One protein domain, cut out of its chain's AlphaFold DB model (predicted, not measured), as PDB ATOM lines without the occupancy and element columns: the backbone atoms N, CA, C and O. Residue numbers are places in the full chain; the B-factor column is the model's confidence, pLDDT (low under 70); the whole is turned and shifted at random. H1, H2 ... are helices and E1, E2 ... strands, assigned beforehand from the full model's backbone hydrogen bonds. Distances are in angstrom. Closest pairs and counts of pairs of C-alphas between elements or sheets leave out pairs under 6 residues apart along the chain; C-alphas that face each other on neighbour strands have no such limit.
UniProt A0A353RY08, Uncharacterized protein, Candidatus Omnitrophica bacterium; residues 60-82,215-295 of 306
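What this domain is: This is residues 60 to 82 and 215 to 295 of the 306 residues of an uncharacterized protein of Candidatus Omnitrophica bacterium (UniProt A0A353RY08). A twisted wall of four strands has one face covered by three helices: long H1 along edge strand E1, H2 slantwise over E2 and E3, and short H3 by E4. The printed part has 104 residues, in the order E1 E2 H1 H2 E3 E4 H3, of mixed class in two layers, helices on one face of a sheet. The mixed sheet runs E1 E2 E3 E4. The whole is compact, with a radius of gyration of the C-alphas of 13.1 A and spans of 36 by 34 by 30 A.

Where its parts are: E1, residues 60 to 68, starts at C-alpha (-492.062, 322.648, -7.733), spans 23.9 A and bends by 51 degrees at residue 63. E2 is residues 72 to 82, 30.1 A; E3 268 to 273; E4 279 to 283. H1 is residues 219 to 236, 25.1 A; H2 246 to 260, 21.1 A; H3 284 to 290, ending at C-alpha (-493.797, 316.635, -28.945).

How they stand to each other: E1 and E2 form an antiparallel hairpin, N 65 to O 76 2.9 A. E2 and E3 are parallel, N 75 to O 270 2.8 A. E3 and E4 form an antiparallel hairpin, N 271 to O 280 2.8 A. H1 is at a height of 8.2 A over the sheet, H2 10.3 A. H3 only just stands up from the sheet, rising 42 degrees. H1, with residues 223 to 231 alone, touches H2, closest C-alphas Leu 227 and Thr 254, 6.6 A. H2 touches H3, closest C-alphas Ala 252 and Tyr 290, 4.7 A. H1 and H3 are apart. Every O i to N i+4 pair is within hydrogen-bond range in H1 and H2; H3 has 0 of 3, but 3 of 4 O i to N i+3.

The domain as a whole: Residues 83 to 214 are not printed; C-alphas 82 and 215 are 37.6 A apart. Of the links printed whole, none is long. Residues 293 to 295 have pLDDT under 70.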
ATOM      1  N   ALA A  60    -492.225 323.783  -8.627       88.44
ATOM      2  CA  ALA A  60    -492.062 322.648  -7.733       88.44
ATOM      3  C   ALA A  60    -493.048 321.539  -8.093       88.44
ATOM      4  O   ALA A  60    -494.233 321.799  -8.293       88.44
ATOM      5  N   ILE A  61    -492.554 320.302  -8.101       92.31
ATOM      6  CA  ILE A  61    -493.398 319.109  -8.143       92.31
ATOM      7  C   ILE A  61    -493.912 318.864  -6.725       92.31
ATOM      8  O   ILE A  61    -493.125 318.581  -5.818       92.31
ATOM      9  N   ARG A  62    -495.221 319.000  -6.523       93.12
ATOM     10  CA  ARG A  62    -495.904 318.619  -5.277       93.12
ATOM     11  C   ARG A  62    -496.460 317.205  -5.371       93.12
ATOM     12  O   ARG A  62    -496.433 316.476  -4.384       93.12
ATOM     13  N   TYR A  63    -496.905 316.826  -6.564       95.19
ATOM     14  CA  TYR A  63    -497.347 315.481  -6.894       95.19
ATOM     15  C   TYR A  63    -497.039 315.184  -8.360       95.19
ATOM     16  O   TYR A  63    -497.203 316.043  -9.225       95.19
ATOM     17  N   PHE A  64    -496.598 313.966  -8.636       96.31
ATOM     18  CA  PHE A  64    -496.530 313.427  -9.983       96.31
ATOM     19  C   PHE A  64    -496.656 311.917  -9.882       96.31
ATOM     20  O   PHE A  64    -495.897 311.291  -9.140       96.31
ATOM     21  N   ASP A  65    -497.582 311.354 -10.641       96.25
ATOM     22  CA  ASP A  65    -497.700 309.919 -10.824       96.25
ATOM     23  C   ASP A  65    -497.978 309.611 -12.292       96.25
ATOM     24  O   ASP A  65    -498.652 310.376 -12.990       96.25
ATOM     25  N   ALA A  66    -497.415 308.504 -12.759       96.62
ATOM     26  CA  ALA A  66    -497.596 308.022 -14.115       96.62
ATOM     27  C   ALA A  66    -497.857 306.521 -14.078       96.62
ATOM     28  O   ALA A  66    -496.961 305.727 -13.774       96.62
ATOM     29  N   ASP A  67    -499.074 306.145 -14.445       94.38
ATOM     30  CA  ASP A  67    -499.506 304.765 -14.539       94.38
ATOM     31  C   ASP A  67    -499.869 304.394 -15.978       94.38
ATOM     32  O   ASP A  67    -499.927 305.217 -16.900       94.38
ATOM     33  N   PHE A  68    -500.079 303.101 -16.176       91.69
ATOM     34  CA  PHE A  68    -500.517 302.564 -17.446       91.69
ATOM     35  C   PHE A  68    -501.758 301.718 -17.214       91.69
ATOM     36  O   PHE A  68    -501.776 300.789 -16.406       91.69
ATOM     37  N   THR A  69    -502.780 302.016 -17.996       87.69
ATOM     38  CA  THR A  69    -503.938 301.148 -18.194       87.69
ATOM     39  C   THR A  69    -503.801 300.435 -19.532       87.69
ATOM     40  O   THR A  69    -502.903 300.736 -20.316       87.69
ATOM     41  N   LYS A  70    -504.715 299.500 -19.816       76.12
ATOM     42  CA  LYS A  70    -504.681 298.674 -21.032       76.12
ATOM     43  C   LYS A  70    -504.486 299.479 -22.328       76.12
ATOM     44  O   LYS A  70    -503.807 298.998 -23.221       76.12
ATOM     45  N   ASP A  71    -505.061 300.681 -22.416       90.19
ATOM     46  CA  ASP A  71    -505.064 301.479 -23.649       90.19
ATOM     47  C   ASP A  71    -504.484 302.896 -23.472       90.19
ATOM     48  O   ASP A  71    -504.417 303.662 -24.439       90.19
ATOM     49  N   ALA A  72    -504.070 303.288 -22.264       95.25
ATOM     50  CA  ALA A  72    -503.641 304.659 -22.004       95.25
ATOM     51  C   ALA A  72    -502.541 304.774 -20.950       95.25
ATOM     52  O   ALA A  72    -502.529 304.039 -19.964       95.25
ATOM     53  N   ILE A  73    -501.672 305.763 -21.155       97.38
ATOM     54  CA  ILE A  73    -500.749 306.283 -20.142       97.38
ATOM     55  C   ILE A  73    -501.514 307.352 -19.363       97.38
ATOM     56  O   ILE A  73    -501.934 308.331 -19.983       97.38
ATOM     57  N   ASN A  74    -501.717 307.196 -18.054       97.62
ATOM     58  CA  ASN A  74    -502.358 308.238 -17.250       97.62
ATOM     59  C   ASN A  74    -501.320 308.938 -16.385       97.62
ATOM     60  O   ASN A  74    -500.513 308.307 -15.711       97.62
ATOM     61  N   ILE A  75    -501.342 310.263 -16.442       98.25
ATOM     62  CA  ILE A  75    -500.433 311.146 -15.733       98.25
ATOM     63  C   ILE A  75    -501.284 312.076 -14.880       98.25
ATOM     64  O   ILE A  75    -502.069 312.870 -15.403       98.25
ATOM     65  N   GLU A  76    -501.104 312.005 -13.570       98.00
ATOM     66  CA  GLU A  76    -501.683 312.952 -12.624       98.00
ATOM     67  C   GLU A  76    -500.562 313.809 -12.039       98.00
ATOM     68  O   GLU A  76    -499.530 313.288 -11.611       98.00
ATOM     69  N   TYR A  77    -500.732 315.132 -12.032       97.69
ATOM     70  CA  TYR A  77    -499.664 316.037 -11.613       97.69
ATOM     71  C   TYR A  77    -500.181 317.263 -10.855       97.69
ATOM     72  O   TYR A  77    -501.206 317.840 -11.195       97.69
ATOM     73  N   ASP A  78    -499.432 317.673  -9.833       96.00
ATOM     74  CA  ASP A  78    -499.500 318.983  -9.178       96.00
ATOM     75  C   ASP A  78    -498.102 319.593  -9.295       96.00
ATOM     76  O   ASP A  78    -497.183 319.279  -8.526       96.00
ATOM     77  N   ILE A  79    -497.928 320.406 -10.334       94.00
ATOM     78  CA  ILE A  79    -496.694 321.125 -10.627       94.00
ATOM     79  C   ILE A  79    -497.060 322.595 -10.742       94.00
ATOM     80  O   ILE A  79    -497.794 322.998 -11.639       94.00
ATOM     81  N   ALA A  80    -496.550 323.402  -9.820       90.38
ATOM     82  CA  ALA A  80    -496.900 324.810  -9.745       90.38
ATOM     83  C   ALA A  80    -495.732 325.648  -9.239       90.38
ATOM     84  O   ALA A  80    -494.808 325.152  -8.582       90.38
ATOM     85  N   MET A  81    -495.813 326.954  -9.492       88.75
ATOM     86  CA  MET A  81    -494.931 327.920  -8.850       88.75
ATOM     87  C   MET A  81    -495.047 327.805  -7.330       88.75
ATOM     88  O   MET A  81    -496.134 327.784  -6.744       88.75
ATOM     89  N   SER A  82    -493.893 327.708  -6.688       86.31
ATOM     90  CA  SER A  82    -493.758 327.616  -5.248       86.31
ATOM     91  C   SER A  82    -492.775 328.669  -4.776       86.31
ATOM     92  O   SER A  82    -491.660 328.780  -5.288       86.31
ATOM     93  N   ARG A 215    -492.484 290.276  -7.775       97.31
ATOM     94  CA  ARG A 215    -493.378 290.158  -8.936       97.31
ATOM     95  C   ARG A 215    -492.650 290.455 -10.243       97.31
ATOM     96  O   ARG A 215    -491.540 290.978 -10.229       97.31
ATOM     97  N   ASP A 216    -493.247 290.092 -11.370       97.62
ATOM     98  CA  ASP A 216    -492.667 290.451 -12.664       97.62
ATOM     99  C   ASP A 216    -492.928 291.935 -12.949       97.62
ATOM    100  O   ASP A 216    -494.076 292.382 -12.913       97.62
ATOM    101  N   ILE A 217    -491.863 292.695 -13.187       96.75
ATOM    102  CA  ILE A 217    -491.924 294.090 -13.609       96.75
ATOM    103  C   ILE A 217    -492.235 294.108 -15.099       96.75
ATOM    104  O   ILE A 217    -491.561 293.478 -15.911       96.75
ATOM    105  N   THR A 218    -493.277 294.844 -15.464       94.69
ATOM    106  CA  THR A 218    -493.672 294.994 -16.866       94.69
ATOM    107  C   THR A 218    -493.026 296.232 -17.478       94.69
ATOM    108  O   THR A 218    -492.699 297.189 -16.776       94.69
ATOM    109  N   MET A 219    -492.915 296.270 -18.810       94.19
ATOM    110  CA  MET A 219    -492.515 297.492 -19.520       94.19
ATOM    111  C   MET A 219    -493.413 298.686 -19.173       94.19
ATOM    112  O   MET A 219    -492.904 299.788 -19.016       94.19
ATOM    113  N   HIS A 220    -494.719 298.471 -18.998       94.56
ATOM    114  CA  HIS A 220    -495.668 299.505 -18.576       94.56
ATOM    115  C   HIS A 220    -495.252 300.140 -17.240       94.56
ATOM    116  O   HIS A 220    -495.070 301.350 -17.140       94.56
ATOM    117  N   GLU A 221    -495.016 299.315 -16.223       94.25
ATOM    118  CA  GLU A 221    -494.598 299.799 -14.908       94.25
ATOM    119  C   GLU A 221    -493.232 300.491 -14.940       94.25
ATOM    120  O   GLU A 221    -493.062 301.571 -14.369       94.25
ATOM    121  N   PHE A 222    -492.257 299.882 -15.617       95.62
ATOM    122  CA  PHE A 222    -490.932 300.472 -15.756       95.62
ATOM    123  C   PHE A 222    -491.011 301.846 -16.434       95.62
ATOM    124  O   PHE A 222    -490.372 302.792 -15.976       95.62
ATOM    125  N   LEU A 223    -491.824 301.989 -17.485       95.94
ATOM    126  CA  LEU A 223    -492.025 303.271 -18.157       95.94
ATOM    127  C   LEU A 223    -492.705 304.299 -17.245       95.94
ATOM    128  O   LEU A 223    -492.288 305.453 -17.261       95.94
ATOM    129  N   GLY A 224    -493.666 303.905 -16.404       95.81
ATOM    130  CA  GLY A 224    -494.283 304.805 -15.415       95.81
ATOM    131  C   GLY A 224    -493.255 305.367 -14.429       95.81
ATOM    132  O   GLY A 224    -493.136 306.584 -14.238       95.81
ATOM    133  N   LYS A 225    -492.392 304.492 -13.898       95.44
ATOM    134  CA  LYS A 225    -491.265 304.903 -13.045       95.44
ATOM    135  C   LYS A 225    -490.242 305.758 -13.798       95.44
ATOM    136  O   LYS A 225    -489.735 306.731 -13.242       95.44
ATOM    137  N   GLN A 226    -489.971 305.462 -15.071       95.56
ATOM    138  CA  GLN A 226    -489.073 306.266 -15.906       95.56
ATOM    139  C   GLN A 226    -489.615 307.668 -16.185       95.56
ATOM    140  O   GLN A 226    -488.830 308.618 -16.191       95.56
ATOM    141  N   LEU A 227    -490.921 307.809 -16.419       96.56
ATOM    142  CA  LEU A 227    -491.573 309.110 -16.579       96.56
ATOM    143  C   LEU A 227    -491.418 309.927 -15.298       96.56
ATOM    144  O   LEU A 227    -490.903 311.042 -15.343       96.56
ATOM    145  N   THR A 228    -491.741 309.322 -14.154       94.88
ATOM    146  CA  THR A 228    -491.579 309.942 -12.834       94.88
ATOM    147  C   THR A 228    -490.135 310.381 -12.588       94.88
ATOM    148  O   THR A 228    -489.883 311.522 -12.199       94.88
ATOM    149  N   ASN A 229    -489.156 309.518 -12.876       94.25
ATOM    150  CA  ASN A 229    -487.742 309.842 -12.696       94.25
ATOM    151  C   ASN A 229    -487.281 310.982 -13.622       94.25
ATOM    152  O   ASN A 229    -486.565 311.885 -13.185       94.25
ATOM    153  N   ARG A 230    -487.716 310.987 -14.890       93.56
ATOM    154  CA  ARG A 230    -487.373 312.038 -15.863       93.56
ATOM    155  C   ARG A 230    -487.998 313.386 -15.522       93.56
ATOM    156  O   ARG A 230    -487.308 314.399 -15.627       93.56
ATOM    157  N   VAL A 231    -489.255 313.402 -15.086       94.38
ATOM    158  CA  VAL A 231    -489.928 314.620 -14.614       94.38
ATOM    159  C   VAL A 231    -489.217 315.153 -13.374       94.38
ATOM    160  O   VAL A 231    -488.780 316.304 -13.368       94.38
ATOM    161  N   ASN A 232    -488.950 314.305 -12.379       91.75
ATOM    162  CA  ASN A 232    -488.163 314.710 -11.213       91.75
ATOM    163  C   ASN A 232    -486.795 315.277 -11.612       91.75
ATOM    164  O   ASN A 232    -486.412 316.341 -11.126       91.75
ATOM    165  N   PHE A 233    -486.071 314.634 -12.529       90.56
ATOM    166  CA  PHE A 233    -484.793 315.147 -13.019       90.56
ATOM    167  C   PHE A 233    -484.939 316.538 -13.658       90.56
ATOM    168  O   PHE A 233    -484.222 317.462 -13.274       90.56
ATOM    169  N   LYS A 234    -485.888 316.713 -14.587       90.81
ATOM    170  CA  LYS A 234    -486.098 317.969 -15.325       90.81
ATOM    171  C   LYS A 234    -486.438 319.145 -14.405       90.81
ATOM    172  O   LYS A 234    -485.905 320.229 -14.607       90.81
ATOM    173  N   TYR A 235    -487.271 318.929 -13.392       90.06
ATOM    174  CA  TYR A 235    -487.770 320.005 -12.527       90.06
ATOM    175  C   TYR A 235    -486.936 320.222 -11.254       90.06
ATOM    176  O   TYR A 235    -487.087 321.255 -10.609       90.06
ATOM    177  N   SER A 236    -486.074 319.273 -10.861       85.25
ATOM    178  CA  SER A 236    -485.308 319.386  -9.604       85.25
ATOM    179  C   SER A 236    -483.786 319.308  -9.737       85.25
ATOM    180  O   SER A 236    -483.098 319.727  -8.809       85.25
ATOM    181  N   ARG A 237    -483.249 318.771 -10.842       83.12
ATOM    182  CA  ARG A 237    -481.802 318.507 -11.001       83.12
ATOM    183  C   ARG A 237    -481.184 319.067 -12.282       83.12
ATOM    184  O   ARG A 237    -479.967 319.141 -12.362       83.12
ATOM    185  N   SER A 238    -481.993 319.394 -13.287       82.88
ATOM    186  CA  SER A 238    -481.519 319.898 -14.578       82.88
ATOM    187  C   SER A 238    -480.997 321.332 -14.469       82.88
ATOM    188  O   SER A 238    -481.695 322.195 -13.943       82.88
ATOM    189  N   ASP A 239    -479.836 321.604 -15.071       78.69
ATOM    190  CA  ASP A 239    -479.306 322.968 -15.245       78.69
ATOM    191  C   ASP A 239    -480.152 323.811 -16.216       78.69
ATOM    192  O   ASP A 239    -480.089 325.039 -16.220       78.69
ATOM    193  N   PHE A 240    -480.966 323.147 -17.042       82.12
ATOM    194  CA  PHE A 240    -481.933 323.777 -17.937       82.12
ATOM    195  C   PHE A 240    -483.334 323.623 -17.335       82.12
ATOM    196  O   PHE A 240    -483.942 322.553 -17.524       82.12
ATOM    197  N   PRO A 241    -483.843 324.637 -16.607       72.00
ATOM    198  CA  PRO A 241    -485.152 324.563 -15.971       72.00
ATOM    199  C   PRO A 241    -486.262 324.293 -17.006       72.00
ATOM    200  O   PRO A 241    -486.062 324.497 -18.211       72.00
ATOM    201  N   PRO A 242    -487.413 323.758 -16.572       84.06
ATOM    202  CA  PRO A 242    -488.591 323.633 -17.430       84.06
ATOM    203  C   PRO A 242    -489.061 325.012 -17.910       84.06
ATOM    204  O   PRO A 242    -488.874 326.009 -17.209       84.06
ATOM    205  N   GLY A 243    -489.648 325.066 -19.107       82.81
ATOM    206  CA  GLY A 243    -490.353 326.258 -19.572       82.81
ATOM    207  C   GLY A 243    -491.675 326.488 -18.829       82.81
ATOM    208  O   GLY A 243    -492.073 325.700 -17.972       82.81
ATOM    209  N   ASP A 244    -492.386 327.552 -19.206       84.06
ATOM    210  CA  ASP A 244    -493.636 327.960 -18.539       84.06
ATOM    211  C   ASP A 244    -494.830 327.028 -18.838       84.06
ATOM    212  O   ASP A 244    -495.817 327.010 -18.104       84.06
ATOM    213  N   ASP A 245    -494.753 326.237 -19.913       91.06
ATOM    214  CA  ASP A 245    -495.808 325.311 -20.333       91.06
ATOM    215  C   ASP A 245    -495.536 323.896 -19.800       91.06
ATOM    216  O   ASP A 245    -494.924 323.052 -20.464       91.06
ATOM    217  N   THR A 246    -496.013 323.641 -18.579       93.00
ATOM    218  CA  THR A 246    -495.879 322.337 -17.906       93.00
ATOM    219  C   THR A 246    -496.482 321.207 -18.742       93.00
ATOM    220  O   THR A 246    -495.867 320.150 -18.879       93.00
ATOM    221  N   LEU A 247    -497.650 321.426 -19.355       93.88
ATOM    222  CA  LEU A 247    -498.320 320.410 -20.166       93.88
ATOM    223  C   LEU A 247    -497.439 319.983 -21.347       93.88
ATOM    224  O   LEU A 247    -497.270 318.788 -21.603       93.88
ATOM    225  N   LYS A 248    -496.845 320.950 -22.053       94.12
ATOM    226  CA  LYS A 248    -495.930 320.682 -23.167       94.12
ATOM    227  C   LYS A 248    -494.668 319.946 -22.717       94.12
ATOM    228  O   LYS A 248    -494.255 319.016 -23.407       94.12
ATOM    229  N   GLU A 249    -494.082 320.321 -21.582       94.25
ATOM    230  CA  GLU A 249    -492.907 319.642 -21.009       94.25
ATOM    231  C   GLU A 249    -493.217 318.175 -20.664       94.25
ATOM    232  O   GLU A 249    -492.463 317.271 -21.034       94.25
ATOM    233  N   LEU A 250    -494.359 317.907 -20.020       96.44
ATOM    234  CA  LEU A 250    -494.786 316.543 -19.691       96.44
ATOM    235  C   LEU A 250    -495.034 315.700 -20.949       96.44
ATOM    236  O   LEU A 250    -494.619 314.538 -21.010       96.44
ATOM    237  N   LEU A 251    -495.653 316.279 -21.981       97.31
ATOM    238  CA  LEU A 251    -495.857 315.608 -23.267       97.31
ATOM    239  C   LEU A 251    -494.531 315.321 -23.985       97.31
ATOM    240  O   LEU A 251    -494.372 314.226 -24.522       97.31
ATOM    241  N   ALA A 252    -493.563 316.240 -23.947       95.44
ATOM    242  CA  ALA A 252    -492.240 316.039 -24.545       95.44
ATOM    243  C   ALA A 252    -491.439 314.933 -23.839       95.44
ATOM    244  O   ALA A 252    -490.859 314.056 -24.493       95.44
ATOM    245  N   ILE A 253    -491.467 314.908 -22.500       95.12
ATOM    246  CA  ILE A 253    -490.872 313.828 -21.702       95.12
ATOM    247  C   ILE A 253    -491.549 312.494 -22.025       95.12
ATOM    248  O   ILE A 253    -490.859 311.488 -22.215       95.12
ATOM    249  N   THR A 254    -492.878 312.482 -22.135       97.12
ATOM    250  CA  THR A 254    -493.647 311.269 -22.444       97.12
ATOM    251  C   THR A 254    -493.313 310.739 -23.833       97.12
ATOM    252  O   THR A 254    -492.931 309.575 -23.960       97.12
ATOM    253  N   ALA A 255    -493.357 311.602 -24.853       96.62
ATOM    254  CA  ALA A 255    -493.010 311.277 -26.235       96.62
ATOM    255  C   ALA A 255    -491.586 310.713 -26.345       96.62
ATOM    256  O   ALA A 255    -491.366 309.654 -26.936       96.62
ATOM    257  N   THR A 256    -490.623 311.376 -25.702       93.56
ATOM    258  CA  THR A 256    -489.228 310.924 -25.673       93.56
ATOM    259  C   THR A 256    -489.109 309.560 -25.001       93.56
ATOM    260  O   THR A 256    -488.471 308.661 -25.547       93.56
ATOM    261  N   THR A 257    -489.745 309.371 -23.845       94.50
ATOM    262  CA  THR A 257    -489.637 308.131 -23.068       94.50
ATOM    263  C   THR A 257    -490.186 306.941 -23.848       94.50
ATOM    264  O   THR A 257    -489.463 305.966 -24.027       94.50
ATOM    265  N   VAL A 258    -491.402 307.018 -24.400       94.69
ATOM    266  CA  VAL A 258    -491.970 305.893 -25.170       94.69
ATOM    267  C   VAL A 258    -491.162 305.591 -26.436       94.69
ATOM    268  O   VAL A 258    -490.946 304.423 -26.767       94.69
ATOM    269  N   ARG A 259    -490.628 306.625 -27.104       93.00
ATOM    270  CA  ARG A 259    -489.776 306.480 -28.293       93.00
ATOM    271  C   ARG A 259    -488.476 305.741 -27.988       93.00
ATOM    272  O   ARG A 259    -488.086 304.864 -28.757       93.00
ATOM    273  N   LEU A 260    -487.816 306.065 -26.873       90.19
ATOM    274  CA  LEU A 260    -486.537 305.458 -26.480       90.19
ATOM    275  C   LEU A 260    -486.618 303.932 -26.331       90.19
ATOM    276  O   LEU A 260    -485.630 303.243 -26.593       90.19
ATOM    277  N   TYR A 261    -487.791 303.417 -25.965       92.00
ATOM    278  CA  TYR A 261    -488.050 301.987 -25.795       92.00
ATOM    279  C   TYR A 261    -488.839 301.359 -26.959       92.00
ATOM    280  O   TYR A 261    -489.193 300.188 -26.878       92.00
ATOM    281  N   ASP A 262    -489.101 302.101 -28.048       91.19
ATOM    282  CA  ASP A 262    -489.991 301.693 -29.156       91.19
ATOM    283  C   ASP A 262    -491.355 301.163 -28.662       91.19
ATOM    284  O   ASP A 262    -491.936 300.234 -29.228       91.19
ATOM    285  N   PHE A 263    -491.859 301.744 -27.571       92.56
ATOM    286  CA  PHE A 263    -493.073 301.291 -26.911       92.56
ATOM    287  C   PHE A 263    -494.307 301.784 -27.672       92.56
ATOM    288  O   PHE A 263    -494.454 302.979 -27.929       92.56
ATOM    289  N   LYS A 264    -495.187 300.857 -28.062       92.25
ATOM    290  CA  LYS A 264    -496.363 301.131 -28.912       92.25
ATOM    291  C   LYS A 264    -497.680 300.658 -28.306       92.25
ATOM    292  O   LYS A 264    -498.722 300.914 -28.908       92.25
ATOM    293  N   ASP A 265    -497.629 299.977 -27.167       93.50
ATOM    294  CA  ASP A 265    -498.785 299.352 -26.518       93.50
ATOM    295  C   ASP A 265    -499.566 300.379 -25.684       93.50
ATOM    296  O   ASP A 265    -499.589 300.351 -24.463       93.50
ATOM    297  N   PHE A 266    -500.095 301.391 -26.375       95.12
ATOM    298  CA  PHE A 266    -501.003 302.405 -25.848       95.12
ATOM    299  C   PHE A 266    -501.685 303.130 -27.015       95.12
ATOM    300  O   PHE A 266    -501.163 303.187 -28.137       95.12
ATOM    301  N   VAL A 267    -502.850 303.711 -26.745       96.44
ATOM    302  CA  VAL A 267    -503.650 304.476 -27.711       96.44
ATOM    303  C   VAL A 267    -503.581 305.972 -27.416       96.44
ATOM    304  O   VAL A 267    -503.550 306.785 -28.342       96.44
ATOM    305  N   SER A 268    -503.522 306.354 -26.139       97.25
ATOM    306  CA  SER A 268    -503.520 307.762 -25.733       97.25
ATOM    307  C   SER A 268    -502.731 308.031 -24.452       97.25
ATOM    308  O   SER A 268    -502.362 307.112 -23.721       97.25
ATOM    309  N   VAL A 269    -502.467 309.310 -24.208       98.06
ATOM    310  CA  VAL A 269    -501.937 309.853 -22.960       98.06
ATOM    311  C   VAL A 269    -503.015 310.741 -22.348       98.06
ATOM    312  O   VAL A 269    -503.468 311.697 -22.982       98.06
ATOM    313  N   ASN A 270    -503.422 310.417 -21.127       97.81
ATOM    314  CA  ASN A 270    -504.332 311.204 -20.307       97.81
ATOM    315  C   ASN A 270    -503.510 311.992 -19.293       97.81
ATOM    316  O   ASN A 270    -502.778 311.396 -18.516       97.81
ATOM    317  N   LEU A 271    -503.635 313.314 -19.281       98.12
ATOM    318  CA  LEU A 271    -502.982 314.186 -18.314       98.12
ATOM    319  C   LEU A 271    -504.053 314.906 -17.507       98.12
ATOM    320  O   LEU A 271    -504.943 315.522 -18.091       98.12
ATOM    321  N   LYS A 272    -503.958 314.843 -16.184       97.81
ATOM    322  CA  LYS A 272    -504.862 315.523 -15.260       97.81
ATOM    323  C   LYS A 272    -504.062 316.451 -14.359       97.81
ATOM    324  O   LYS A 272    -503.255 315.994 -13.548       97.81
ATOM    325  N   ASP A 273    -504.305 317.742 -14.529       97.12
ATOM    326  CA  ASP A 273    -503.773 318.786 -13.664       97.12
ATOM    327  C   ASP A 273    -504.588 318.803 -12.365       97.12
ATOM    328  O   ASP A 273    -505.797 319.040 -12.369       97.12
ATOM    329  N   LEU A 274    -503.943 318.514 -11.240       96.81
ATOM    330  CA  LEU A 274    -504.581 318.507  -9.926       96.81
ATOM    331  C   LEU A 274    -504.732 319.916  -9.330       96.81
ATOM    332  O   LEU A 274    -505.483 320.084  -8.370       96.81
ATOM    333  N   VAL A 275    -504.055 320.922  -9.890       92.44
ATOM    334  CA  VAL A 275    -504.163 322.333  -9.491       92.44
ATOM    335  C   VAL A 275    -505.417 322.956 -10.089       92.44
ATOM    336  O   VAL A 275    -506.187 323.593  -9.370       92.44
ATOM    337  N   THR A 276    -505.623 322.787 -11.398       94.12
ATOM    338  CA  THR A 276    -506.763 323.389 -12.113       94.12
ATOM    339  C   THR A 276    -507.955 322.443 -12.244       94.12
ATOM    340  O   THR A 276    -509.087 322.899 -12.400       94.12
ATOM    341  N   GLY A 277    -507.723 321.130 -12.152       94.62
ATOM    342  CA  GLY A 277    -508.704 320.094 -12.473       94.62
ATOM    343  C   GLY A 277    -508.807 319.792 -13.972       94.62
ATOM    344  O   GLY A 277    -509.637 318.966 -14.360       94.62
ATOM    345  N   ASP A 278    -507.995 320.440 -14.813       96.25
ATOM    346  CA  ASP A 278    -508.042 320.259 -16.259       96.25
ATOM    347  C   ASP A 278    -507.583 318.861 -16.662       96.25
ATOM    348  O   ASP A 278    -506.605 318.311 -16.151       96.25
ATOM    349  N   VAL A 279    -508.278 318.299 -17.650       96.31
ATOM    350  CA  VAL A 279    -507.936 317.006 -18.238       96.31
ATOM    351  C   VAL A 279    -507.618 317.196 -19.710       96.31
ATOM    352  O   VAL A 279    -508.412 317.742 -20.479       96.31
ATOM    353  N   LYS A 280    -506.459 316.691 -20.123       97.44
ATOM    354  CA  LYS A 280    -506.023 316.646 -21.511       97.44
ATOM    355  C   LYS A 280    -505.851 315.199 -21.947       97.44
ATOM    356  O   LYS A 280    -505.078 314.457 -21.357       97.44
ATOM    357  N   ASN A 281    -506.519 314.820 -23.029       97.50
ATOM    358  CA  ASN A 281    -506.224 313.589 -23.754       97.50
ATOM    359  C   ASN A 281    -505.423 313.934 -25.019       97.50
ATOM    360  O   ASN A 281    -505.732 314.913 -25.706       97.50
ATOM    361  N   VAL A 282    -504.378 313.156 -25.291       97.75
ATOM    362  CA  VAL A 282    -503.544 313.254 -26.493       97.75
ATOM    363  C   VAL A 282    -503.406 311.860 -27.087       97.75
ATOM    364  O   VAL A 282    -502.976 310.931 -26.405       97.75
ATOM    365  N   SER A 283    -503.755 311.691 -28.359       97.62
ATOM    366  CA  SER A 283    -503.552 310.412 -29.049       97.62
ATOM    367  C   SER A 283    -502.062 310.100 -29.231       97.62
ATOM    368  O   SER A 283    -501.218 310.999 -29.274       97.62
ATOM    369  N   ARG A 284    -501.711 308.823 -29.404       95.69
ATOM    370  CA  ARG A 284    -500.332 308.416 -29.720       95.69
ATOM    371  C   ARG A 284    -499.789 309.112 -30.974       95.69
ATOM    372  O   ARG A 284    -498.603 309.430 -31.041       95.69
ATOM    373  N   GLU A 285    -500.626 309.343 -31.978       95.38
ATOM    374  CA  GLU A 285    -500.247 310.024 -33.217       95.38
ATOM    375  C   GLU A 285    -499.971 311.516 -32.987       95.38
ATOM    376  O   GLU A 285    -499.023 312.057 -33.556       95.38
ATOM    377  N   GLU A 286    -500.745 312.176 -32.125       96.69
ATOM    378  CA  GLU A 286    -500.501 313.566 -31.728       96.69
ATOM    379  C   GLU A 286    -499.285 313.714 -30.817       96.69
ATOM    380  O   GLU A 286    -498.568 314.707 -30.939       96.69
ATOM    381  N   LEU A 287    -499.011 312.723 -29.961       96.38
ATOM    382  CA  LEU A 287    -497.856 312.716 -29.063       96.38
ATOM    383  C   LEU A 287    -496.532 312.868 -29.832       96.38
ATOM    384  O   LEU A 287    -495.618 313.535 -29.354       96.38
ATOM    385  N   LYS A 288    -496.452 312.342 -31.061       92.75
ATOM    386  CA  LYS A 288    -495.264 312.463 -31.928       92.75
ATOM    387  C   LYS A 288    -494.862 313.910 -32.223       92.75
ATOM    388  O   LYS A 288    -493.699 314.174 -32.491       92.75
ATOM    389  N   LYS A 289    -495.804 314.859 -32.157       94.50
ATOM    390  CA  LYS A 289    -495.535 316.295 -32.364       94.50
ATOM    391  C   LYS A 289    -494.667 316.901 -31.255       94.50
ATOM    392  O   LYS A 289    -494.135 317.990 -31.438       94.50
ATOM    393  N   TYR A 290    -494.563 316.216 -30.117       93.06
ATOM    394  CA  TYR A 290    -493.797 316.635 -28.945       93.06
ATOM    395  C   TYR A 290    -492.445 315.925 -28.846       93.06
ATOM    396  O   TYR A 290    -491.707 316.143 -27.888       93.06
ATOM    397  N   GLU A 291    -492.107 315.069 -29.810       85.56
ATOM    398  CA  GLU A 291    -490.780 314.478 -29.879       85.56
ATOM    399  C   GLU A 291    -489.736 315.573 -30.114       85.56
ATOM    400  O   GLU A 291    -489.752 316.256 -31.137       85.56
ATOM    401  N   GLU A 292    -488.799 315.724 -29.180       72.75
ATOM    402  CA  GLU A 292    -487.638 316.572 -29.415       72.75
ATOM    403  C   GLU A 292    -486.759 315.940 -30.507       72.75
ATOM    404  O   GLU A 292    -486.501 314.723 -30.504       72.75
ATOM    405  N   GLU A 293    -486.299 316.772 -31.450       58.84
ATOM    406  CA  GLU A 293    -485.261 316.386 -32.404       58.84
ATOM    407  C   GLU A 293    -484.009 315.969 -31.626       58.84
ATOM    408  O   GLU A 293    -483.572 316.671 -30.709       58.84
ATOM    409  N   GLU A 294    -483.417 314.826 -31.986       53.66
ATOM    410  CA  GLU A 294    -482.098 314.457 -31.477       53.66
ATOM    411  C   GLU A 294    -481.107 315.538 -31.911       53.66
ATOM    412  O   GLU A 294    -480.646 315.561 -33.053       53.66
ATOM    413  N   LYS A 295    -480.778 316.464 -31.002       48.66
ATOM    414  CA  LYS A 295    -479.679 317.394 -31.243       48.66
ATOM    415  C   LYS A 295    -478.426 316.541 -31.452       48.66
ATOM    416  O   LYS A 295    -478.124 315.716 -30.585       48.66
TER     417      LYS A 295